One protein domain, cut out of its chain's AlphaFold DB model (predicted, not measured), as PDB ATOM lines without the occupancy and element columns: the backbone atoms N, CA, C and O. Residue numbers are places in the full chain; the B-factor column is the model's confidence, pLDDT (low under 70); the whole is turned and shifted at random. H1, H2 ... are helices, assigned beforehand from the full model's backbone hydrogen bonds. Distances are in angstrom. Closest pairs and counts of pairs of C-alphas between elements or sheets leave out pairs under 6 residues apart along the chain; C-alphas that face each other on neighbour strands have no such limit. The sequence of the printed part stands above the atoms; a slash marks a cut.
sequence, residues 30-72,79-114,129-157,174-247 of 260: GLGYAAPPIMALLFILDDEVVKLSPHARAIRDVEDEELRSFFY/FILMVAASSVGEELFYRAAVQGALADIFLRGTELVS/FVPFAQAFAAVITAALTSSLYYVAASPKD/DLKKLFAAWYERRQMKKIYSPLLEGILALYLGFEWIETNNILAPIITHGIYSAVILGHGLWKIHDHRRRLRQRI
ATOM      1  N   GLY A  30     198.308  96.710 215.183       89.69
ATOM      2  CA  GLY A  30     197.034  97.250 214.689       89.69
ATOM      3  C   GLY A  30     196.289  96.288 213.751       89.69
ATOM      4  O   GLY A  30     195.073  96.140 213.821       89.69
ATOM      5  N   LEU A  31     196.997  95.544 212.893       92.75
ATOM      6  CA  LEU A  31     196.376  94.492 212.074       92.75
ATOM      7  C   LEU A  31     195.828  93.335 212.923       92.75
ATOM      8  O   LEU A  31     194.757  92.805 212.623       92.75
ATOM      9  N   GLY A  32     196.549  92.943 213.976       92.56
ATOM     10  CA  GLY A  32     196.122  91.917 214.923       92.56
ATOM     11  C   GLY A  32     194.898  92.343 215.735       92.56
ATOM     12  O   GLY A  32     193.924  91.591 215.814       92.56
ATOM     13  N   TYR A  33     194.911  93.564 216.273       93.25
ATOM     14  CA  TYR A  33     193.804  94.161 217.027       93.25
ATOM     15  C   TYR A  33     192.594  94.496 216.141       93.25
ATOM     16  O   TYR A  33     191.466  94.511 216.624       93.25
ATOM     17  N   ALA A  34     192.755  94.653 214.825       93.44
ATOM     18  CA  ALA A  34     191.618  94.769 213.910       93.44
ATOM     19  C   ALA A  34     190.784  93.480 213.803       93.44
ATOM     20  O   ALA A  34     189.579  93.545 213.546       93.44
ATOM     21  N   ALA A  35     191.378  92.298 214.000       93.38
ATOM     22  CA  ALA A  35     190.679  91.037 213.753       93.38
ATOM     23  C   ALA A  35     189.481  90.789 214.700       93.38
ATOM     24  O   ALA A  35     188.398  90.481 214.188       93.38
ATOM     25  N   PRO A  36     189.590  90.940 216.039       93.56
ATOM     26  CA  PRO A  36     188.455  90.756 216.945       93.56
ATOM     27  C   PRO A  36     187.231  91.642 216.650       93.56
ATOM     28  O   PRO A  36     186.141  91.076 216.519       93.56
ATOM     29  N   PRO A  37     187.347  92.982 216.500       91.62
ATOM     30  CA  PRO A  37     186.193  93.820 216.197       91.62
ATOM     31  C   PRO A  37     185.598  93.481 214.830       91.62
ATOM     32  O   PRO A  37     184.381  93.377 214.725       91.62
ATOM     33  N   ILE A  38     186.415  93.203 213.805       91.62
ATOM     34  CA  ILE A  38     185.907  92.791 212.487       91.62
ATOM     35  C   ILE A  38     185.087  91.505 212.587       91.62
ATOM     36  O   ILE A  38     183.966  91.458 212.084       91.62
ATOM     37  N   MET A  39     185.612  90.467 213.243       91.31
ATOM     38  CA  MET A  39     184.893  89.200 213.386       91.31
ATOM     39  C   MET A  39     183.589  89.377 214.164       91.31
ATOM     40  O   MET A  39     182.550  88.867 213.742       91.31
ATOM     41  N   ALA A  40     183.627  90.119 215.272       90.38
ATOM     42  CA  ALA A  40     182.446  90.381 216.084       90.38
ATOM     43  C   ALA A  40     181.380  91.157 215.298       90.38
ATOM     44  O   ALA A  40     180.207  90.790 215.320       90.38
ATOM     45  N   LEU A  41     181.783  92.198 214.568       88.44
ATOM     46  CA  LEU A  41     180.868  93.061 213.824       88.44
ATOM     47  C   LEU A  41     180.285  92.327 212.617       88.44
ATOM     48  O   LEU A  41     179.070  92.308 212.462       88.44
ATOM     49  N   LEU A  42     181.097  91.619 211.829       88.19
ATOM     50  CA  LEU A  42     180.587  90.796 210.726       88.19
ATOM     51  C   LEU A  42     179.612  89.715 211.213       88.19
ATOM     52  O   LEU A  42     178.603  89.472 210.557       88.19
ATOM     53  N   PHE A  43     179.870  89.109 212.375       89.19
ATOM     54  CA  PHE A  43     178.953  88.146 212.980       89.19
ATOM     55  C   PHE A  43     177.633  88.791 213.422       89.19
ATOM     56  O   PHE A  43     176.561  88.265 213.132       89.19
ATOM     57  N   ILE A  44     177.683  89.945 214.095       86.25
ATOM     58  CA  ILE A  44     176.482  90.674 214.537       86.25
ATOM     59  C   ILE A  44     175.644  91.136 213.338       86.25
ATOM     60  O   ILE A  44     174.417  91.147 213.413       86.25
ATOM     61  N   LEU A  45     176.289  91.509 212.234       84.31
ATOM     62  CA  LEU A  45     175.635  92.055 211.044       84.31
ATOM     63  C   LEU A  45     175.133  90.986 210.064       84.31
ATOM     64  O   LEU A  45     174.433  91.324 209.098       84.31
ATOM     65  N   ASP A  46     175.449  89.715 210.319       86.81
ATOM     66  CA  ASP A  46     175.016  88.586 209.506       86.81
ATOM     67  C   ASP A  46     173.482  88.506 209.403       86.81
ATOM     68  O   ASP A  46     172.737  88.754 210.358       86.81
ATOM     69  N   ASP A  47     172.984  88.163 208.212       83.50
ATOM     70  CA  ASP A  47     171.548  88.153 207.937       83.50
ATOM     71  C   ASP A  47     170.782  87.130 208.788       83.50
ATOM     72  O   ASP A  47     169.622  87.387 209.121       83.50
ATOM     73  N   GLU A  48     171.391  86.005 209.168       88.06
ATOM     74  CA  GLU A  48     170.754  85.010 210.033       88.06
ATOM     75  C   GLU A  48     170.704  85.491 211.485       88.06
ATOM     76  O   GLU A  48     169.650  85.436 212.127       88.06
ATOM     77  N   VAL A  49     171.794  86.082 211.982       85.94
ATOM     78  CA  VAL A  49     171.851  86.635 213.345       85.94
ATOM     79  C   VAL A  49     170.861  87.788 213.510       85.94
ATOM     80  O   VAL A  49     170.132  87.849 214.502       85.94
ATOM     81  N   VAL A  50     170.738  88.663 212.511       85.75
ATOM     82  CA  VAL A  50     169.804  89.800 212.543       85.75
ATOM     83  C   VAL A  50     168.330  89.375 212.430       85.75
ATOM     84  O   VAL A  50     167.421  90.069 212.914       85.75
ATOM     85  N   LYS A  51     168.038  88.231 211.802       86.19
ATOM     86  CA  LYS A  51     166.676  87.671 211.808       86.19
ATOM     87  C   LYS A  51     166.290  87.183 213.201       86.19
ATOM     88  O   LYS A  51     165.157  87.440 213.612       86.19
ATOM     89  N   LEU A  52     167.219  86.551 213.920       87.25
ATOM     90  CA  LEU A  52     166.974  85.998 215.254       87.25
ATOM     91  C   LEU A  52     167.032  87.048 216.372       87.25
ATOM     92  O   LEU A  52     166.224  86.991 217.295       87.25
ATOM     93  N   SER A  53     167.965  88.000 216.307       85.69
ATOM     94  CA  SER A  53     168.224  88.944 217.396       85.69
ATOM     95  C   SER A  53     167.721  90.357 217.071       85.69
ATOM     96  O   SER A  53     168.223  90.996 216.139       85.69
ATOM     97  N   PRO A  54     166.771  90.912 217.855       83.19
ATOM     98  CA  PRO A  54     166.332  92.298 217.687       83.19
ATOM     99  C   PRO A  54     167.449  93.306 218.006       83.19
ATOM    100  O   PRO A  54     167.449  94.410 217.464       83.19
ATOM    101  N   HIS A  55     168.428  92.923 218.829       85.62
ATOM    102  CA  HIS A  55     169.580  93.756 219.190       85.62
ATOM    103  C   HIS A  55     170.547  93.920 218.014       85.62
ATOM    104  O   HIS A  55     170.914  95.038 217.660       85.62
ATOM    105  N   ALA A  56     170.888  92.807 217.358       84.69
ATOM    106  CA  ALA A  56     171.712  92.803 216.152       84.69
ATOM    107  C   ALA A  56     171.047  93.598 215.020       84.69
ATOM    108  O   ALA A  56     171.693  94.370 214.314       84.69
ATOM    109  N   ARG A  57     169.716  93.480 214.904       84.50
ATOM    110  CA  ARG A  57     168.923  94.285 213.972       84.50
ATOM    111  C   ARG A  57     169.034  95.775 214.239       84.50
ATOM    112  O   ARG A  57     169.212  96.528 213.293       84.50
ATOM    113  N   ALA A  58     168.938  96.189 215.499       83.62
ATOM    114  CA  ALA A  58     169.041  97.595 215.861       83.62
ATOM    115  C   ALA A  58     170.405  98.185 215.481       83.62
ATOM    116  O   ALA A  58     170.446  99.288 214.947       83.62
ATOM    117  N   ILE A  59     171.490  97.433 215.700       83.00
ATOM    118  CA  ILE A  59     172.849  97.823 215.297       83.00
ATOM    119  C   ILE A  59     172.932  97.966 213.776       83.00
ATOM    120  O   ILE A  59     173.306  99.028 213.280       83.00
ATOM    121  N   ARG A  60     172.498  96.941 213.031       82.81
ATOM    122  CA  ARG A  60     172.526  96.975 211.564       82.81
ATOM    123  C   ARG A  60     171.666  98.093 210.980       82.81
ATOM    124  O   ARG A  60     172.048  98.708 209.998       82.81
ATOM    125  N   ASP A  61     170.499  98.365 211.560       78.69
ATOM    126  CA  ASP A  61     169.619  99.434 211.082       78.69
ATOM    127  C   ASP A  61     170.241 100.828 211.299       78.69
ATOM    128  O   ASP A  61     169.965 101.749 210.532       78.69
ATOM    129  N   VAL A  62     171.074 101.013 212.332       73.56
ATOM    130  CA  VAL A  62     171.843 102.258 212.510       73.56
ATOM    131  C   VAL A  62     172.849 102.409 211.387       73.56
ATOM    132  O   VAL A  62     172.845 103.429 210.702       73.56
ATOM    133  N   GLU A  63     173.651 101.367 211.191       72.31
ATOM    134  CA  GLU A  63     174.671 101.294 210.159       72.31
ATOM    135  C   GLU A  63     174.057 101.553 208.769       72.31
ATOM    136  O   GLU A  63     174.435 102.485 208.062       72.31
ATOM    137  N   ASP A  64     173.015 100.811 208.401       71.31
ATOM    138  CA  ASP A  64     172.362 100.946 207.102       71.31
ATOM    139  C   ASP A  64     171.684 102.317 206.905       71.31
ATOM    140  O   ASP A  64     171.571 102.768 205.767       71.31
ATOM    141  N   GLU A  65     171.200 103.000 207.951       69.81
ATOM    142  CA  GLU A  65     170.543 104.313 207.812       69.81
ATOM    143  C   GLU A  65     171.536 105.481 207.786       69.81
ATOM    144  O   GLU A  65     171.446 106.349 206.909       69.81
ATOM    145  N   GLU A  66     172.477 105.522 208.731       65.62
ATOM    146  CA  GLU A  66     173.425 106.633 208.866       65.62
ATOM    147  C   GLU A  66     174.430 106.619 207.722       65.62
ATOM    148  O   GLU A  66     174.611 107.626 207.025       65.62
ATOM    149  N   LEU A  67     174.987 105.446 207.422       65.25
ATOM    150  CA  LEU A  67     176.014 105.307 206.399       65.25
ATOM    151  C   LEU A  67     175.456 105.421 204.993       65.25
ATOM    152  O   LEU A  67     176.109 105.985 204.113       65.25
ATOM    153  N   ARG A  68     174.224 104.938 204.772       65.06
ATOM    154  CA  ARG A  68     173.547 105.118 203.485       65.06
ATOM    155  C   ARG A  68     173.403 106.585 203.152       65.06
ATOM    156  O   ARG A  68     173.518 106.912 201.981       65.06
ATOM    157  N   SER A  69     173.103 107.441 204.125       66.94
ATOM    158  CA  SER A  69     172.942 108.873 203.868       66.94
ATOM    159  C   SER A  69     174.281 109.563 203.604       66.94
ATOM    160  O   SER A  69     174.363 110.405 202.711       66.94
ATOM    161  N   PHE A  70     175.333 109.156 204.321       71.69
ATOM    162  CA  PHE A  70     176.635 109.811 204.278       71.69
ATOM    163  C   PHE A  70     177.470 109.409 203.059       71.69
ATOM    164  O   PHE A  70     178.026 110.267 202.383       71.69
ATOM    165  N   PHE A  71     177.521 108.118 202.729       71.31
ATOM    166  CA  PHE A  71     178.373 107.583 201.660       71.31
ATOM    167  C   PHE A  71     177.653 107.449 200.309       71.31
ATOM    168  O   PHE A  71     178.211 106.919 199.341       71.31
ATOM    169  N   TYR A  72     176.407 107.927 200.211       70.94
ATOM    170  CA  TYR A  72     175.639 107.858 198.972       70.94
ATOM    171  C   TYR A  72     176.347 108.589 197.827       70.94
ATOM    172  O   TYR A  72     176.462 109.811 197.825       70.94
ATOM    173  N   PHE A  79     185.696 107.265 199.578       88.12
ATOM    174  CA  PHE A  79     185.415 106.422 200.734       88.12
ATOM    175  C   PHE A  79     186.680 106.134 201.559       88.12
ATOM    176  O   PHE A  79     186.700 106.433 202.749       88.12
ATOM    177  N   ILE A  80     187.753 105.640 200.928       89.50
ATOM    178  CA  ILE A  80     189.018 105.338 201.621       89.50
ATOM    179  C   ILE A  80     189.589 106.589 202.302       89.50
ATOM    180  O   ILE A  80     189.999 106.523 203.458       89.50
ATOM    181  N   LEU A  81     189.586 107.735 201.614       91.56
ATOM    182  CA  LEU A  81     190.080 108.994 202.178       91.56
ATOM    183  C   LEU A  81     189.245 109.462 203.372       91.56
ATOM    184  O   LEU A  81     189.811 109.925 204.359       91.56
ATOM    185  N   MET A  82     187.919 109.326 203.300       90.69
ATOM    186  CA  MET A  82     187.027 109.692 204.399       90.69
ATOM    187  C   MET A  82     187.236 108.799 205.618       90.69
ATOM    188  O   MET A  82     187.359 109.324 206.721       90.69
ATOM    189  N   VAL A  83     187.333 107.480 205.428       91.31
ATOM    190  CA  VAL A  83     187.598 106.538 206.526       91.31
ATOM    191  C   VAL A  83     188.954 106.829 207.163       91.31
ATOM    192  O   VAL A  83     189.023 107.013 208.372       91.31
ATOM    193  N   ALA A  84     190.013 106.980 206.361       92.94
ATOM    194  CA  ALA A  84     191.344 107.292 206.876       92.94
ATOM    195  C   ALA A  84     191.370 108.616 207.660       92.94
ATOM    196  O   ALA A  84     191.946 108.687 208.745       92.94
ATOM    197  N   ALA A  85     190.718 109.660 207.140       92.81
ATOM    198  CA  ALA A  85     190.635 110.950 207.817       92.81
ATOM    199  C   ALA A  85     189.822 110.880 209.122       92.81
ATOM    200  O   ALA A  85     190.230 111.497 210.109       92.81
ATOM    201  N   SER A  86     188.708 110.133 209.142       91.00
ATOM    202  CA  SER A  86     187.891 109.931 210.350       91.00
ATOM    203  C   SER A  86     188.687 109.191 211.415       91.00
ATOM    204  O   SER A  86     188.807 109.691 212.528       91.00
ATOM    205  N   SER A  87     189.322 108.072 211.057       93.31
ATOM    206  CA  SER A  87     190.099 107.270 212.000       93.31
ATOM    207  C   SER A  87     191.252 108.072 212.597       93.31
ATOM    208  O   SER A  87     191.341 108.187 213.813       93.31
ATOM    209  N   VAL A  88     192.066 108.751 211.781       94.31
ATOM    210  CA  VAL A  88     193.143 109.614 212.303       94.31
ATOM    211  C   VAL A  88     192.589 110.720 213.210       94.31
ATOM    212  O   VAL A  88     193.126 110.972 214.287       94.31
ATOM    213  N   GLY A  89     191.517 111.396 212.790       92.62
ATOM    214  CA  GLY A  89     190.945 112.515 213.534       92.62
ATOM    215  C   GLY A  89     190.325 112.113 214.875       92.62
ATOM    216  O   GLY A  89     190.485 112.838 215.861       92.62
ATOM    217  N   GLU A  90     189.627 110.983 214.912       92.88
ATOM    218  CA  GLU A  90     188.964 110.451 216.101       92.88
ATOM    219  C   GLU A  90     189.952 109.798 217.064       92.88
ATOM    220  O   GLU A  90     189.847 110.014 218.272       92.88
ATOM    221  N   GLU A  91     190.945 109.057 216.567       95.06
ATOM    222  CA  GLU A  91     191.996 108.485 217.414       95.06
ATOM    223  C   GLU A  91     192.805 109.584 218.106       95.06
ATOM    224  O   GLU A  91     192.925 109.586 219.331       95.06
ATOM    225  N   LEU A  92     193.280 110.588 217.360       93.31
ATOM    226  CA  LEU A  92     194.026 111.705 217.946       93.31
ATOM    227  C   LEU A  92     193.186 112.501 218.953       93.31
ATOM    228  O   LEU A  92     193.704 112.993 219.954       93.31
ATOM    229  N   PHE A  93     191.883 112.646 218.709       94.12
ATOM    230  CA  PHE A  93     191.013 113.371 219.628       94.12
ATOM    231  C   PHE A  93     190.711 112.566 220.894       94.12
ATOM    232  O   PHE A  93     190.961 113.045 221.996       94.12
ATOM    233  N   TYR A  94     190.180 111.355 220.766       94.62
ATOM    234  CA  TYR A  94     189.740 110.600 221.935       94.62
ATOM    235  C   TYR A  94     190.908 109.997 222.716       94.62
ATOM    236  O   TYR A  94     190.865 110.003 223.939       94.62
ATOM    237  N   ARG A  95     191.960 109.505 222.052       94.19
ATOM    238  CA  ARG A  95     193.021 108.739 222.723       94.19
ATOM    239  C   ARG A  95     194.125 109.696 223.138       94.19
ATOM    240  O   ARG A  95     194.291 109.960 224.324       94.19
ATOM    241  N   ALA A  96     194.786 110.331 222.170       91.25
ATOM    242  CA  ALA A  96     195.892 111.233 222.480       91.25
ATOM    243  C   ALA A  96     195.442 112.445 223.317       91.25
ATOM    244  O   ALA A  96     196.063 112.746 224.335       91.25
ATOM    245  N   ALA A  97     194.345 113.117 222.944       92.25
ATOM    246  CA  ALA A  97     193.904 114.307 223.672       92.25
ATOM    247  C   ALA A  97     193.054 113.995 224.913       92.25
ATOM    248  O   ALA A  97     193.441 114.389 226.008       92.25
ATOM    249  N   VAL A  98     191.906 113.321 224.781       92.94
ATOM    250  CA  VAL A  98     190.973 113.125 225.912       92.94
ATOM    251  C   VAL A  98     191.498 112.090 226.912       92.94
ATOM    252  O   VAL A  98     191.677 112.423 228.083       92.94
ATOM    253  N   GLN A  99     191.781 110.862 226.473       92.75
ATOM    254  CA  GLN A  99     192.276 109.794 227.345       92.75
ATOM    255  C   GLN A  99     193.654 110.146 227.919       92.75
ATOM    256  O   GLN A  99     193.863 109.994 229.121       92.75
ATOM    257  N   GLY A 100     194.563 110.685 227.100       89.19
ATOM    258  CA  GLY A 100     195.870 111.166 227.552       89.19
ATOM    259  C   GLY A 100     195.767 112.269 228.611       89.19
ATOM    260  O   GLY A 100     196.443 112.199 229.635       89.19
ATOM    261  N   ALA A 101     194.873 113.249 228.422       88.94
ATOM    262  CA  ALA A 101     194.641 114.310 229.404       88.94
ATOM    263  C   ALA A 101     194.061 113.771 230.710       88.94
ATOM    264  O   ALA A 101     194.507 114.158 231.787       88.94
ATOM    265  N   LEU A 102     193.071 112.880 230.625       88.38
ATOM    266  CA  LEU A 102     192.458 112.274 231.803       88.38
ATOM    267  C   LEU A 102     193.474 111.449 232.597       88.38
ATOM    268  O   LEU A 102     193.494 111.545 233.822       88.38
ATOM    269  N   ALA A 103     194.333 110.689 231.915       86.88
ATOM    270  CA  ALA A 103     195.385 109.913 232.558       86.88
ATOM    271  C   ALA A 103     196.417 110.818 233.258       86.88
ATOM    272  O   ALA A 103     196.737 110.576 234.420       86.88
ATOM    273  N   ASP A 104     196.888 111.882 232.599       84.75
ATOM    274  CA  ASP A 104     197.846 112.839 233.180       84.75
ATOM    275  C   ASP A 104     197.254 113.601 234.379       84.75
ATOM    276  O   ASP A 104     197.878 113.663 235.438       84.75
ATOM    277  N   ILE A 105     196.016 114.103 234.268       82.50
ATOM    278  CA  ILE A 105     195.314 114.773 235.377       82.50
ATOM    279  C   ILE A 105     195.157 113.825 236.564       82.50
ATOM    280  O   ILE A 105     195.364 114.230 237.709       82.50
ATOM    281  N   PHE A 106     194.793 112.569 236.305       77.94
ATOM    282  CA  PHE A 106     194.615 111.580 237.357       77.94
ATOM    283  C   PHE A 106     195.939 111.279 238.071       77.94
ATOM    284  O   PHE A 106     195.981 111.298 239.299       77.94
ATOM    285  N   LEU A 107     197.027 111.080 237.320       75.00
ATOM    286  CA  LEU A 107     198.358 110.821 237.877       75.00
ATOM    287  C   LEU A 107     198.883 112.006 238.703       75.00
ATOM    288  O   LEU A 107     199.294 111.819 239.851       75.00
ATOM    289  N   ARG A 108     198.781 113.237 238.185       70.62
ATOM    290  CA  ARG A 108     199.146 114.456 238.935       70.62
ATOM    291  C   ARG A 108     198.262 114.662 240.167       70.62
ATOM    292  O   ARG A 108     198.734 115.105 241.209       70.62
ATOM    293  N   GLY A 109     196.978 114.321 240.066       63.62
ATOM    294  CA  GLY A 109     196.037 114.358 241.184       63.62
ATOM    295  C   GLY A 109     196.385 113.354 242.285       63.62
ATOM    296  O   GLY A 109     196.237 113.673 243.462       63.62
ATOM    297  N   THR A 110     196.896 112.170 241.929       58.31
ATOM    298  CA  THR A 110     197.349 111.168 242.908       58.31
ATOM    299  C   THR A 110     198.661 111.532 243.599       58.31
ATOM    300  O   THR A 110     198.803 111.223 244.778       58.31
ATOM    301  N   GLU A 111     199.577 112.261 242.949       53.00
ATOM    302  CA  GLU A 111     200.755 112.831 243.636       53.00
ATOM    303  C   GLU A 111     200.359 113.845 244.727       53.00
ATOM    304  O   GLU A 111     201.064 113.996 245.724       53.00
ATOM    305  N   LEU A 112     199.191 114.486 244.588       46.88
ATOM    306  CA  LEU A 112     198.614 115.387 245.590       46.88
ATOM    307  C   LEU A 112     197.968 114.640 246.780       46.88
ATOM    308  O   LEU A 112     197.772 115.229 247.842       46.88
ATOM    309  N   VAL A 113     197.646 113.347 246.626       47.62
ATOM    310  CA  VAL A 113     197.055 112.471 247.656       47.62
ATOM    311  C   VAL A 113     198.109 111.449 248.096       47.62
ATOM    312  O   VAL A 113     198.004 110.249 247.864       47.62
ATOM    313  N   SER A 114     199.165 111.935 248.743       49.16
ATOM    314  CA  SER A 114     200.353 111.162 249.133       49.16
ATOM    315  C   SER A 114     200.153 110.182 250.305       49.16
ATOM    316  O   SER A 114     201.136 109.772 250.921       49.16
ATOM    317  N   PHE A 129     196.787  94.227 235.002       50.47
ATOM    318  CA  PHE A 129     197.091  94.295 233.563       50.47
ATOM    319  C   PHE A 129     197.448  95.693 233.037       50.47
ATOM    320  O   PHE A 129     198.117  95.779 232.022       50.47
ATOM    321  N   VAL A 130     197.086  96.784 233.723       54.47
ATOM    322  CA  VAL A 130     197.310  98.163 233.241       54.47
ATOM    323  C   VAL A 130     197.400  99.136 234.432       54.47
ATOM    324  O   VAL A 130     196.678  98.934 235.414       54.47
ATOM    325  N   PRO A 131     198.206 100.220 234.385       72.69
ATOM    326  CA  PRO A 131     198.133 101.296 235.374       72.69
ATOM    327  C   PRO A 131     196.695 101.810 235.546       72.69
ATOM    328  O   PRO A 131     196.082 102.301 234.599       72.69
ATOM    329  N   PHE A 132     196.155 101.737 236.769       76.12
ATOM    330  CA  PHE A 132     194.760 102.090 237.086       76.12
ATOM    331  C   PHE A 132     194.303 103.420 236.459       76.12
ATOM    332  O   PHE A 132     193.202 103.501 235.923       76.12
ATOM    333  N   ALA A 133     195.165 104.441 236.469       76.38
ATOM    334  CA  ALA A 133     194.894 105.758 235.891       76.38
ATOM    335  C   ALA A 133     194.563 105.703 234.389       76.38
ATOM    336  O   ALA A 133     193.634 106.365 233.930       76.38
ATOM    337  N   GLN A 134     195.301 104.894 233.629       82.69
ATOM    338  CA  GLN A 134     195.114 104.738 232.189       82.69
ATOM    339  C   GLN A 134     193.847 103.934 231.888       82.69
ATOM    340  O   GLN A 134     193.061 104.336 231.032       82.69
ATOM    341  N   ALA A 135     193.597 102.856 232.637       84.56
ATOM    342  CA  ALA A 135     192.366 102.074 232.512       84.56
ATOM    343  C   ALA A 135     191.124 102.918 232.856       84.56
ATOM    344  O   ALA A 135     190.131 102.903 232.128       84.56
ATOM    345  N   PHE A 136     191.193 103.710 233.927       85.69
ATOM    346  CA  PHE A 136     190.142 104.656 234.291       85.69
ATOM    347  C   PHE A 136     189.920 105.695 233.186       85.69
ATOM    348  O   PHE A 136     188.784 105.914 232.766       85.69
ATOM    349  N   ALA A 137     190.996 106.289 232.661       89.56
ATOM    350  CA  ALA A 137     190.913 107.240 231.559       89.56
ATOM    351  C   ALA A 137     190.279 106.619 230.304       89.56
ATOM    352  O   ALA A 137     189.451 107.271 229.668       89.56
ATOM    353  N   ALA A 138     190.604 105.365 229.970       92.31
ATOM    354  CA  ALA A 138     189.993 104.640 228.855       92.31
ATOM    355  C   ALA A 138     188.483 104.443 229.065       92.31
ATOM    356  O   ALA A 138     187.697 104.729 228.164       92.31
ATOM    357  N   VAL A 139     188.054 104.049 230.270       93.06
ATOM    358  CA  VAL A 139     186.629 103.878 230.611       93.06
ATOM    359  C   VAL A 139     185.861 105.196 230.529       93.06
ATOM    360  O   VAL A 139     184.786 105.245 229.929       93.06
ATOM    361  N   ILE A 140     186.399 106.278 231.099       92.94
ATOM    362  CA  ILE A 140     185.752 107.596 231.042       92.94
ATOM    363  C   ILE A 140     185.695 108.111 229.603       92.94
ATOM    364  O   ILE A 140     184.664 108.634 229.182       92.94
ATOM    365  N   THR A 141     186.765 107.919 228.830       93.50
ATOM    366  CA  THR A 141     186.799 108.292 227.411       93.50
ATOM    367  C   THR A 141     185.754 107.511 226.624       93.50
ATOM    368  O   THR A 141     184.973 108.118 225.902       93.50
ATOM    369  N   ALA A 142     185.653 106.197 226.822       95.12
ATOM    370  CA  ALA A 142     184.644 105.358 226.186       95.12
ATOM    371  C   ALA A 142     183.208 105.786 226.536       95.12
ATOM    372  O   ALA A 142     182.349 105.877 225.655       95.12
ATOM    373  N   ALA A 143     182.949 106.111 227.806       94.38
ATOM    374  CA  ALA A 143     181.656 106.625 228.249       94.38
ATOM    375  C   ALA A 143     181.331 107.991 227.620       94.38
ATOM    376  O   ALA A 143     180.186 108.244 227.231       94.38
ATOM    377  N   LEU A 144     182.333 108.863 227.477       93.06
ATOM    378  CA  LEU A 144     182.195 110.161 226.824       93.06
ATOM    379  C   LEU A 144     181.932 110.007 225.322       93.06
ATOM    380  O   LEU A 144     181.008 110.639 224.811       93.06
ATOM    381  N   THR A 145     182.669 109.133 224.634       91.81
ATOM    382  CA  THR A 145     182.440 108.797 223.221       91.81
ATOM    383  C   THR A 145     181.020 108.278 223.026       91.81
ATOM    384  O   THR A 145     180.261 108.853 222.252       91.81
ATOM    385  N   SER A 146     180.606 107.276 223.808       91.06
ATOM    386  CA  SER A 146     179.240 106.741 223.782       91.06
ATOM    387  C   SER A 146     178.187 107.838 223.986       91.06
ATOM    388  O   SER A 146     177.218 107.929 223.235       91.06
ATOM    389  N   SER A 147     178.402 108.739 224.945       90.81
ATOM    390  CA  SER A 147     177.476 109.843 225.223       90.81
ATOM    391  C   SER A 147     177.381 110.842 224.063       90.81
ATOM    392  O   SER A 147     176.289 111.311 223.740       90.81
ATOM    393  N   LEU A 148     178.500 111.153 223.401       89.25
ATOM    394  CA  LEU A 148     178.509 112.014 222.214       89.25
ATOM    395  C   LEU A 148     177.773 111.361 221.043       89.25
ATOM    396  O   LEU A 148     176.959 112.022 220.395       89.25
ATOM    397  N   TYR A 149     177.990 110.065 220.818       85.69
ATOM    398  CA  TYR A 149     177.251 109.304 219.812       85.69
ATOM    399  C   TYR A 149     175.765 109.217 220.142       85.69
ATOM    400  O   TYR A 149     174.940 109.384 219.252       85.69
ATOM    401  N   TYR A 150     175.385 109.071 221.411       87.62
ATOM    402  CA  TYR A 150     173.983 109.169 221.812       87.62
ATOM    403  C   TYR A 150     173.379 110.515 221.400       87.62
ATOM    404  O   TYR A 150     172.290 110.550 220.840       87.62
ATOM    405  N   VAL A 151     174.075 111.632 221.604       86.38
ATOM    406  CA  VAL A 151     173.556 112.946 221.191       86.38
ATOM    407  C   VAL A 151     173.513 113.099 219.662       86.38
ATOM    408  O   VAL A 151     172.582 113.716 219.143       86.38
ATOM    409  N   ALA A 152     174.489 112.543 218.942       81.06
ATOM    410  CA  ALA A 152     174.625 112.702 217.494       81.06
ATOM    411  C   ALA A 152     173.714 111.765 216.676       81.06
ATOM    412  O   ALA A 152     173.064 112.212 215.731       81.06
ATOM    413  N   ALA A 153     173.658 110.489 217.056       74.94
ATOM    414  CA  ALA A 153     172.988 109.401 216.343       74.94
ATOM    415  C   ALA A 153     171.582 109.096 216.889       74.94
ATOM    416  O   ALA A 153     170.780 108.415 216.239       74.94
ATOM    417  N   SER A 154     171.227 109.590 218.089       76.75
ATOM    418  CA  SER A 154     169.906 109.299 218.642       76.75
ATOM    419  C   SER A 154     168.801 109.918 217.784       76.75
ATOM    420  O   SER A 154     168.799 111.123 217.502       76.75
ATOM    421  N   PRO A 155     167.806 109.115 217.383       74.00
ATOM    422  CA  PRO A 155     166.779 109.605 216.497       74.00
ATOM    423  C   PRO A 155     165.858 110.584 217.263       74.00
ATOM    424  O   PRO A 155     165.210 110.218 218.246       74.00
ATOM    425  N   LYS A 156     165.729 111.827 216.765       77.62
ATOM    426  CA  LYS A 156     164.909 112.918 217.355       77.62
ATOM    427  C   LYS A 156     163.406 112.701 217.237       77.62
ATOM    428  O   LYS A 156     162.932 112.427 216.133       77.62
ATOM    429  N   ASP A 157     162.668 112.850 218.334       78.31
ATOM    430  CA  ASP A 157     161.228 112.575 218.374       78.31
ATOM    431  C   ASP A 157     160.464 113.292 217.245       78.31
ATOM    432  O   ASP A 157     160.646 114.496 217.039       78.31
ATOM    433  N   ASP A 174     145.992  96.902 214.035       85.06
ATOM    434  CA  ASP A 174     147.117  96.740 213.115       85.06
ATOM    435  C   ASP A 174     148.015  97.985 213.122       85.06
ATOM    436  O   ASP A 174     149.236  97.875 213.244       85.06
ATOM    437  N   LEU A 175     147.421  99.183 213.131       84.69
ATOM    438  CA  LEU A 175     148.142 100.442 213.308       84.69
ATOM    439  C   LEU A 175     148.877 100.497 214.654       84.69
ATOM    440  O   LEU A 175     150.036 100.902 214.705       84.69
ATOM    441  N   LYS A 176     148.231 100.063 215.746       86.31
ATOM    442  CA  LYS A 176     148.852 100.027 217.077       86.31
ATOM    443  C   LYS A 176     150.051  99.076 217.108       86.31
ATOM    444  O   LYS A 176     151.075  99.434 217.683       86.31
ATOM    445  N   LYS A 177     149.951  97.904 216.471       87.38
ATOM    446  CA  LYS A 177     151.061  96.942 216.346       87.38
ATOM    447  C   LYS A 177     152.218  97.524 215.537       87.38
ATOM    448  O   LYS A 177     153.361  97.445 215.977       87.38
ATOM    449  N   LEU A 178     151.929  98.152 214.396       86.00
ATOM    450  CA  LEU A 178     152.944  98.809 213.569       86.00
ATOM    451  C   LEU A 178     153.634  99.949 214.320       86.00
ATOM    452  O   LEU A 178     154.855 100.066 214.266       86.00
ATOM    453  N   PHE A 179     152.870 100.761 215.052       86.94
ATOM    454  CA  PHE A 179     153.416 101.856 215.844       86.94
ATOM    455  C   PHE A 179     154.271 101.351 217.010       86.94
ATOM    456  O   PHE A 179     155.348 101.889 217.248       86.94
ATOM    457  N   ALA A 180     153.835 100.291 217.696       87.56
ATOM    458  CA  ALA A 180     154.610  99.654 218.756       87.56
ATOM    459  C   ALA A 180     155.939  99.102 218.223       87.56
ATOM    460  O   ALA A 180     156.987  99.425 218.773       87.56
ATOM    461  N   ALA A 181     155.912  98.368 217.106       86.44
ATOM    462  CA  ALA A 181     157.119  97.840 216.472       86.44
ATOM    463  C   ALA A 181     158.056  98.957 215.976       86.44
ATOM    464  O   ALA A 181     159.274  98.868 216.119       86.44
ATOM    465  N   TRP A 182     157.497 100.032 215.410       85.50
ATOM    466  CA  TRP A 182     158.265 101.206 214.992       85.50
ATOM    467  C   TRP A 182     158.927 101.912 216.185       85.50
ATOM    468  O   TRP A 182     160.111 102.244 216.124       85.50
ATOM    469  N   TYR A 183     158.189 102.105 217.282       86.31
ATOM    470  CA  TYR A 183     158.701 102.741 218.494       86.31
ATOM    471  C   TYR A 183     159.769 101.884 219.181       86.31
ATOM    472  O   TYR A 183     160.821 102.401 219.551       86.31
ATOM    473  N   GLU A 184     159.541 100.575 219.295       87.00
ATOM    474  CA  GLU A 184     160.503  99.618 219.846       87.00
ATOM    475  C   GLU A 184     161.815  99.659 219.061       87.00
ATOM    476  O   GLU A 184     162.870  99.911 219.637       87.00
ATOM    477  N   ARG A 185     161.754  99.541 217.729       83.88
ATOM    478  CA  ARG A 185     162.936  99.612 216.854       83.88
ATOM    479  C   ARG A 185     163.763 100.875 217.094       83.88
ATOM    480  O   ARG A 185     164.991 100.832 217.137       83.88
ATOM    481  N   ARG A 186     163.079 101.997 217.298       85.31
ATOM    482  CA  ARG A 186     163.688 103.298 217.564       85.31
ATOM    483  C   ARG A 186     164.356 103.373 218.941       85.31
ATOM    484  O   ARG A 186     165.448 103.926 219.047       85.31
ATOM    485  N   GLN A 187     163.729 102.808 219.975       86.25
ATOM    486  CA  GLN A 187     164.323 102.703 221.313       86.25
ATOM    487  C   GLN A 187     165.561 101.802 221.302       86.25
ATOM    488  O   GLN A 187     166.590 102.168 221.861       86.25
ATOM    489  N   MET A 188     165.501 100.672 220.596       86.62
ATOM    490  CA  MET A 188     166.644  99.768 220.471       86.62
ATOM    491  C   MET A 188     167.817 100.460 219.769       86.62
ATOM    492  O   MET A 188     168.932 100.439 220.283       86.62
ATOM    493  N   LYS A 189     167.565 101.170 218.659       83.56
ATOM    494  CA  LYS A 189     168.579 101.996 217.978       83.56
ATOM    495  C   LYS A 189     169.230 103.005 218.930       83.56
ATOM    496  O   LYS A 189     170.451 103.108 218.981       83.56
ATOM    497  N   LYS A 190     168.419 103.697 219.733       85.88
ATOM    498  CA  LYS A 190     168.869 104.706 220.704       85.88
ATOM    499  C   LYS A 190     169.792 104.149 221.798       85.88
ATOM    500  O   LYS A 190     170.604 104.904 222.323       85.88
ATOM    501  N   ILE A 191     169.658 102.871 222.150       86.62
ATOM    502  CA  ILE A 191     170.447 102.224 223.211       86.62
ATOM    503  C   ILE A 191     171.676 101.519 222.629       86.62
ATOM    504  O   ILE A 191     172.789 101.737 223.099       86.62
ATOM    505  N   TYR A 192     171.487 100.678 221.610       86.56
ATOM    506  CA  TYR A 192     172.524  99.749 221.156       86.56
ATOM    507  C   TYR A 192     173.602 100.393 220.287       86.56
ATOM    508  O   TYR A 192     174.739  99.934 220.340       86.56
ATOM    509  N   SER A 193     173.292 101.450 219.532       82.75
ATOM    510  CA  SER A 193     174.320 102.140 218.739       82.75
ATOM    511  C   SER A 193     175.347 102.842 219.632       82.75
ATOM    512  O   SER A 193     176.520 102.485 219.555       82.75
ATOM    513  N   PRO A 194     174.950 103.731 220.562       88.62
ATOM    514  CA  PRO A 194     175.906 104.366 221.466       88.62
ATOM    515  C   PRO A 194     176.658 103.360 222.338       88.62
ATOM    516  O   PRO A 194     177.829 103.565 222.651       88.62
ATOM    517  N   LEU A 195     175.999 102.266 222.734       90.38
ATOM    518  CA  LEU A 195     176.630 101.202 223.508       90.38
ATOM    519  C   LEU A 195     177.735 100.494 222.713       90.38
ATOM    520  O   LEU A 195     178.814 100.274 223.257       90.38
ATOM    521  N   LEU A 196     177.484 100.159 221.443       89.56
ATOM    522  CA  LEU A 196     178.479  99.532 220.574       89.56
ATOM    523  C   LEU A 196     179.694 100.443 220.379       89.56
ATOM    524  O   LEU A 196     180.820  99.993 220.569       89.56
ATOM    525  N   GLU A 197     179.458 101.722 220.084       90.19
ATOM    526  CA  GLU A 197     180.521 102.725 219.947       90.19
ATOM    527  C   GLU A 197     181.315 102.891 221.248       90.19
ATOM    528  O   GLU A 197     182.534 103.008 221.227       90.19
ATOM    529  N   GLY A 198     180.649 102.824 222.406       93.12
ATOM    530  CA  GLY A 198     181.314 102.822 223.710       93.12
ATOM    531  C   GLY A 198     182.212 101.602 223.926       93.12
ATOM    532  O   GLY A 198     183.331 101.742 224.410       93.12
ATOM    533  N   ILE A 199     181.757 100.406 223.543       93.50
ATOM    534  CA  ILE A 199     182.551  99.171 223.652       93.50
ATOM    535  C   ILE A 199     183.756  99.212 222.702       93.50
ATOM    536  O   ILE A 199     184.858  98.849 223.110       93.50
ATOM    537  N   LEU A 200     183.574  99.685 221.465       93.69
ATOM    538  CA  LEU A 200     184.668  99.855 220.503       93.69
ATOM    539  C   LEU A 200     185.666 100.920 220.965       93.69
ATOM    540  O   LEU A 200     186.872 100.689 220.922       93.69
ATOM    541  N   ALA A 201     185.183 102.048 221.487       95.12
ATOM    542  CA  ALA A 201     186.035 103.083 222.060       95.12
ATOM    543  C   ALA A 201     186.841 102.558 223.257       95.12
ATOM    544  O   ALA A 201     188.022 102.879 223.381       95.12
ATOM    545  N   LEU A 202     186.236 101.723 224.107       94.88
ATOM    546  CA  LEU A 202     186.933 101.077 225.218       94.88
ATOM    547  C   LEU A 202     188.016 100.115 224.717       94.88
ATOM    548  O   LEU A 202     189.132 100.138 225.228       94.88
ATOM    549  N   TYR A 203     187.699  99.306 223.705       95.00
ATOM    550  CA  TYR A 203     188.645  98.388 223.073       95.00
ATOM    551  C   TYR A 203     189.868  99.128 222.515       95.00
ATOM    552  O   TYR A 203     190.997  98.795 222.864       95.00
ATOM    553  N   LEU A 204     189.641 100.188 221.735       95.31
ATOM    554  CA  LEU A 204     190.699 101.024 221.154       95.31
ATOM    555  C   LEU A 204     191.492 101.778 222.236       95.31
ATOM    556  O   LEU A 204     192.691 102.010 222.096       95.31
ATOM    557  N   GLY A 205     190.828 102.149 223.335       92.75
ATOM    558  CA  GLY A 205     191.468 102.756 224.497       92.75
ATOM    559  C   GLY A 205     192.445 101.811 225.197       92.75
ATOM    560  O   GLY A 205     193.522 102.255 225.590       92.75
ATOM    561  N   PHE A 206     192.105 100.522 225.316       92.06
ATOM    562  CA  PHE A 206     193.013  99.490 225.829       92.06
ATOM    563  C   PHE A 206     194.117  99.138 224.836       92.06
ATOM    564  O   PHE A 206     195.266  99.008 225.239       92.06
ATOM    565  N   GLU A 207     193.805  99.050 223.545       92.88
ATOM    566  CA  GLU A 207     194.820  98.844 222.511       92.88
ATOM    567  C   GLU A 207     195.908  99.923 222.574       92.88
ATOM    568  O   GLU A 207     197.095  99.604 222.538       92.88
ATOM    569  N   TRP A 208     195.531 101.197 222.722       93.12
ATOM    570  CA  TRP A 208     196.514 102.276 222.832       93.12
ATOM    571  C   TRP A 208     197.406 102.138 224.071       93.12
ATOM    572  O   TRP A 208     198.593 102.448 224.012       93.12
ATOM    573  N   ILE A 209     196.846 101.663 225.182       89.81
ATOM    574  CA  ILE A 209     197.588 101.437 226.424       89.81
ATOM    575  C   ILE A 209     198.625 100.322 226.246       89.81
ATOM    576  O   ILE A 209     199.768 100.495 226.659       89.81
ATOM    577  N   GLU A 210     198.233  99.205 225.632       88.19
ATOM    578  CA  GLU A 210     199.107  98.040 225.436       88.19
ATOM    579  C   GLU A 210     200.211  98.313 224.409       88.19
ATOM    580  O   GLU A 210     201.374  97.986 224.630       88.19
ATOM    581  N   THR A 211     199.855  98.941 223.288       88.25
ATOM    582  CA  THR A 211     200.788  99.218 222.180       88.25
ATOM    583  C   THR A 211     201.648 100.456 222.434       88.25
ATOM    584  O   THR A 211     202.712 100.622 221.837       88.25
ATOM    585  N   ASN A 212     201.182 101.362 223.302       89.00
ATOM    586  CA  ASN A 212     201.782 102.672 223.561       89.00
ATOM    587  C   ASN A 212     202.099 103.456 222.266       89.00
ATOM    588  O   ASN A 212     203.047 104.242 222.196       89.00
ATOM    589  N   ASN A 213     201.314 103.218 221.210       91.38
ATOM    590  CA  ASN A 213     201.477 103.844 219.907       91.38
ATOM    591  C   ASN A 213     200.113 104.118 219.290       91.38
ATOM    592  O   ASN A 213     199.373 103.193 218.970       91.38
ATOM    593  N   ILE A 214     199.796 105.390 219.047       93.38
ATOM    594  CA  ILE A 214     198.519 105.770 218.433       93.38
ATOM    595  C   ILE A 214     198.317 105.184 217.025       93.38
ATOM    596  O   ILE A 214     197.185 105.090 216.553       93.38
ATOM    597  N   LEU A 215     199.394 104.788 216.336       93.44
ATOM    598  CA  LEU A 215     199.309 104.206 214.999       93.44
ATOM    599  C   LEU A 215     198.514 102.892 214.989       93.44
ATOM    600  O   LEU A 215     197.760 102.676 214.041       93.44
ATOM    601  N   ALA A 216     198.639 102.055 216.022       94.12
ATOM    602  CA  ALA A 216     197.918 100.786 216.098       94.12
ATOM    603  C   ALA A 216     196.388 101.006 216.159       94.12
ATOM    604  O   ALA A 216     195.717 100.600 215.206       94.12
ATOM    605  N   PRO A 217     195.836 101.792 217.112       94.94
ATOM    606  CA  PRO A 217     194.417 102.153 217.124       94.94
ATOM    607  C   PRO A 217     193.929 102.841 215.843       94.94
ATOM    608  O   PRO A 217     192.797 102.613 215.422       94.94
ATOM    609  N   ILE A 218     194.764 103.659 215.179       95.69
ATOM    610  CA  ILE A 218     194.405 104.292 213.892       95.69
ATOM    611  C   ILE A 218     194.190 103.228 212.816       95.69
ATOM    612  O   ILE A 218     193.238 103.320 212.039       95.69
ATOM    613  N   ILE A 219     195.073 102.230 212.764       95.06
ATOM    614  CA  ILE A 219     194.981 101.112 211.826       95.06
ATOM    615  C   ILE A 219     193.770 100.248 212.170       95.06
ATOM    616  O   ILE A 219     192.940 100.018 211.293       95.06
ATOM    617  N   THR A 220     193.619  99.837 213.430       95.69
ATOM    618  CA  THR A 220     192.477  99.047 213.907       95.69
ATOM    619  C   THR A 220     191.162  99.718 213.545       95.69
ATOM    620  O   THR A 220     190.320  99.114 212.871       95.69
ATOM    621  N   HIS A 221     191.018 100.995 213.903       95.12
ATOM    622  CA  HIS A 221     189.838 101.785 213.589       95.12
ATOM    623  C   HIS A 221     189.612 101.917 212.084       95.12
ATOM    624  O   HIS A 221     188.523 101.625 211.587       95.12
ATOM    625  N   GLY A 222     190.646 102.288 211.333       93.81
ATOM    626  CA  GLY A 222     190.551 102.428 209.884       93.81
ATOM    627  C   GLY A 222     190.087 101.148 209.199       93.81
ATOM    628  O   GLY A 222     189.224 101.199 208.322       93.81
ATOM    629  N   ILE A 223     190.613  99.994 209.612       93.56
ATOM    630  CA  ILE A 223     190.285  98.711 208.992       93.56
ATOM    631  C   ILE A 223     188.867  98.280 209.346       93.56
ATOM    632  O   ILE A 223     188.112  97.967 208.423       93.56
ATOM    633  N   TYR A 224     188.469  98.258 210.626       91.38
ATOM    634  CA  TYR A 224     187.116  97.789 210.944       91.38
ATOM    635  C   TYR A 224     186.060  98.714 210.332       91.38
ATOM    636  O   TYR A 224     185.090  98.221 209.756       91.38
ATOM    637  N   SER A 225     186.282 100.033 210.345       89.81
ATOM    638  CA  SER A 225     185.394 100.983 209.676       89.81
ATOM    639  C   SER A 225     185.369 100.726 208.170       89.81
ATOM    640  O   SER A 225     184.299 100.591 207.586       89.81
ATOM    641  N   ALA A 226     186.514 100.543 207.511       89.69
ATOM    642  CA  ALA A 226     186.527 100.229 206.082       89.69
ATOM    643  C   ALA A 226     185.748  98.941 205.747       89.69
ATOM    644  O   ALA A 226     185.018  98.912 204.755       89.69
ATOM    645  N   VAL A 227     185.872  97.897 206.571       88.50
ATOM    646  CA  VAL A 227     185.207  96.603 206.355       88.50
ATOM    647  C   VAL A 227     183.697  96.704 206.553       88.50
ATOM    648  O   VAL A 227     182.944  96.276 205.680       88.50
ATOM    649  N   ILE A 228     183.252  97.287 207.662       83.56
ATOM    650  CA  ILE A 228     181.830  97.397 208.018       83.56
ATOM    651  C   ILE A 228     181.121  98.327 207.039       83.56
ATOM    652  O   ILE A 228     180.227  97.909 206.301       83.56
ATOM    653  N   LEU A 229     181.626  99.558 206.915       83.12
ATOM    654  CA  LEU A 229     181.059 100.557 206.016       83.12
ATOM    655  C   LEU A 229     181.106 100.075 204.552       83.12
ATOM    656  O   LEU A 229     180.166 100.285 203.781       83.12
ATOM    657  N   GLY A 230     182.190  99.398 204.160       83.00
ATOM    658  CA  GLY A 230     182.356  98.822 202.827       83.00
ATOM    659  C   GLY A 230     181.366  97.690 202.543       83.00
ATOM    660  O   GLY A 230     180.779  97.646 201.458       83.00
ATOM    661  N   HIS A 231     181.126  96.810 203.518       81.06
ATOM    662  CA  HIS A 231     180.138  95.738 203.419       81.06
ATOM    663  C   HIS A 231     178.714  96.298 203.266       81.06
ATOM    664  O   HIS A 231     177.990  95.887 202.349       81.06
ATOM    665  N   GLY A 232     178.342  97.302 204.069       76.44
ATOM    666  CA  GLY A 232     177.075  98.025 203.926       76.44
ATOM    667  C   GLY A 232     176.912  98.648 202.533       76.44
ATOM    668  O   GLY A 232     175.906  98.429 201.845       76.44
ATOM    669  N   LEU A 233     177.940  99.346 202.036       76.69
ATOM    670  CA  LEU A 233     177.925  99.952 200.696       76.69
ATOM    671  C   LEU A 233     177.790  98.928 199.569       76.69
ATOM    672  O   LEU A 233     177.072  99.174 198.589       76.69
ATOM    673  N   TRP A 234     178.470  97.788 199.688       78.88
ATOM    674  CA  TRP A 234     178.387  96.712 198.710       78.88
ATOM    675  C   TRP A 234     176.979  96.112 198.660       78.88
ATOM    676  O   TRP A 234     176.396  96.001 197.575       78.88
ATOM    677  N   LYS A 235     176.382  95.830 199.824       77.25
ATOM    678  CA  LYS A 235     175.011  95.311 199.942       77.25
ATOM    679  C   LYS A 235     173.987  96.258 199.310       77.25
ATOM    680  O   LYS A 235     173.093  95.817 198.582       77.25
ATOM    681  N   ILE A 236     174.154  97.569 199.501       72.56
ATOM    682  CA  ILE A 236     173.312  98.605 198.879       72.56
ATOM    683  C   ILE A 236     173.436  98.576 197.348       72.56
ATOM    684  O   ILE A 236     172.424  98.595 196.632       72.56
ATOM    685  N   HIS A 237     174.665  98.535 196.829       76.50
ATOM    686  CA  HIS A 237     174.911  98.484 195.387       76.50
ATOM    687  C   HIS A 237     174.295  97.239 194.753       76.50
ATOM    688  O   HIS A 237     173.660  97.333 193.693       76.50
ATOM    689  N   ASP A 238     174.431  96.098 195.420       80.94
ATOM    690  CA  ASP A 238     173.878  94.838 194.959       80.94
ATOM    691  C   ASP A 238     172.339  94.836 194.978       80.94
ATOM    692  O   ASP A 238     171.702  94.509 193.970       80.94
ATOM    693  N   HIS A 239     171.711  95.330 196.052       78.62
ATOM    694  CA  HIS A 239     170.253  95.472 196.111       78.62
ATOM    695  C   HIS A 239     169.721  96.361 194.975       78.62
ATOM    696  O   HIS A 239     168.746  96.018 194.301       78.62
ATOM    697  N   ARG A 240     170.404  97.475 194.678       78.19
ATOM    698  CA  ARG A 240     170.044  98.374 193.569       78.19
ATOM    699  C   ARG A 240     170.213  97.712 192.203       78.19
ATOM    700  O   ARG A 240     169.434  97.990 191.288       78.19
ATOM    701  N   ARG A 241     171.241  96.878 192.026       83.38
ATOM    702  CA  ARG A 241     171.453  96.115 190.788       83.38
ATOM    703  C   ARG A 241     170.302  95.136 190.567       83.38
ATOM    704  O   ARG A 241     169.700  95.165 189.495       83.38
ATOM    705  N   ARG A 242     169.931  94.377 191.602       87.62
ATOM    706  CA  ARG A 242     168.791  93.448 191.571       87.62
ATOM    707  C   ARG A 242     167.466  94.166 191.300       87.62
ATOM    708  O   ARG A 242     166.677  93.709 190.476       87.62
ATOM    709  N   LEU A 243     167.238  95.328 191.916       86.50
ATOM    710  CA  LEU A 243     166.027  96.123 191.687       86.50
ATOM    711  C   LEU A 243     165.941  96.643 190.240       86.50
ATOM    712  O   LEU A 243     164.890  96.555 189.611       86.50
ATOM    713  N   ARG A 244     167.059  97.133 189.682       87.75
ATOM    714  CA  ARG A 244     167.134  97.563 188.274       87.75
ATOM    715  C   ARG A 244     166.853  96.412 187.310       87.75
ATOM    716  O   ARG A 244     166.093  96.608 186.366       87.75
ATOM    717  N   GLN A 245     167.407  95.230 187.575       90.00
ATOM    718  CA  GLN A 245     167.147  94.025 186.782       90.00
ATOM    719  C   GLN A 245     165.665  93.636 186.814       90.00
ATOM    720  O   GLN A 245     165.081  93.419 185.758       90.00
ATOM    721  N   ARG A 246     165.024  93.652 187.992       89.94
ATOM    722  CA  ARG A 246     163.581  93.378 188.123       89.94
ATOM    723  C   ARG A 246     162.723  94.383 187.356       89.94
ATOM    724  O   ARG A 246     161.807  93.991 186.646       89.94
ATOM    725  N   ILE A 247     163.036  95.677 187.444       91.19
ATOM    726  CA  ILE A 247     162.313  96.711 186.686       91.19
ATOM    727  C   ILE A 247     162.486  96.505 185.174       91.19
ATOM    728  O   ILE A 247     161.537  96.696 184.417       91.19
TER     729      ILE A 247
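AT A GLANCE: This is residues 30 to 72, 79 to 114, 129 to 157 and 174 to 247 of the 260 residues of an uncharacterized protein of Gossypium tomentosum (UniProt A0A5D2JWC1). Two long helices, H6 and H7, make a splayed V-shaped hairpin; H3 crosses between its arms, H1 lies on one side, and H4 and H5 pack on the other. The ends of both arms stick out, with residues 174 to 183 and 237 to 247 standing free. The printed part has 182 residues, with seven named helices, H1 to H7 in chain order, and no named strand: all helix. It is only just compact, close to loose, with a radius of gyration of the C-alphas of 18.8 A, and spans 71 by 38 by 25 A.

IN THESE COORDINATES: Find C-alpha 174 at (147.117, 96.740, 213.115); from there H6 runs 54.5 A to residue 211. H7, residues 215 to 247, runs 47.2 A to C-alpha 247 at (162.313, 96.711, 186.686). H4 is residues 79 to 111, 46.0 A; H5 132 to 153, 30.9 A; H3 54 to 70, 24.3 A; H2 47 to 52, 8.9 A. H1, residues 30 to 45, 22.3 A, has a kink of 28 degrees near residue 37.

HOW THE PARTS SIT: H1, H4, H5, H6 and H7 form an up-and-down bundle, each running against the one before. Look at Leu 204 and Pro 217, the closest C-alphas of the hairpin H6 and H7, 5.6 A apart; the tilt is shallow, 32 degrees. H5 touches H6 at Ser 146 and Gly 198, C-alphas 4.4 A apart. H4 touches H5 at Gln 99 and Ala 137, C-alphas 5.1 A apart. H1 touches H7 at Gly 30 and Ala 216, C-alphas 3.9 A apart. H3 touches H6 about perpendicular, 81 degrees, closest at the C-alphas of Ala 58 and Lys 189, 4.9 A. H2 and H3 touch only at the corner. Every O i to N i+4 pair is within hydrogen-bond range in H2, H5 and H7, against 9 of 12 in H1, 12 of 13 in H3, 25 of 29 in H4 and 33 of 34 in H6.

THE WHOLE: The farthest C-alphas, Ser 114 and Ile 247, are 74.5 A apart. Residues 73 to 78, 115 to 128 and 158 to 173 are not printed, with C-alpha gaps of 10.0 A, 23.2 A and 21.9 A. Of the links printed whole, none is long. Confidence is under 70 at residues 65 to 69, 109 to 114 and 129 to 130.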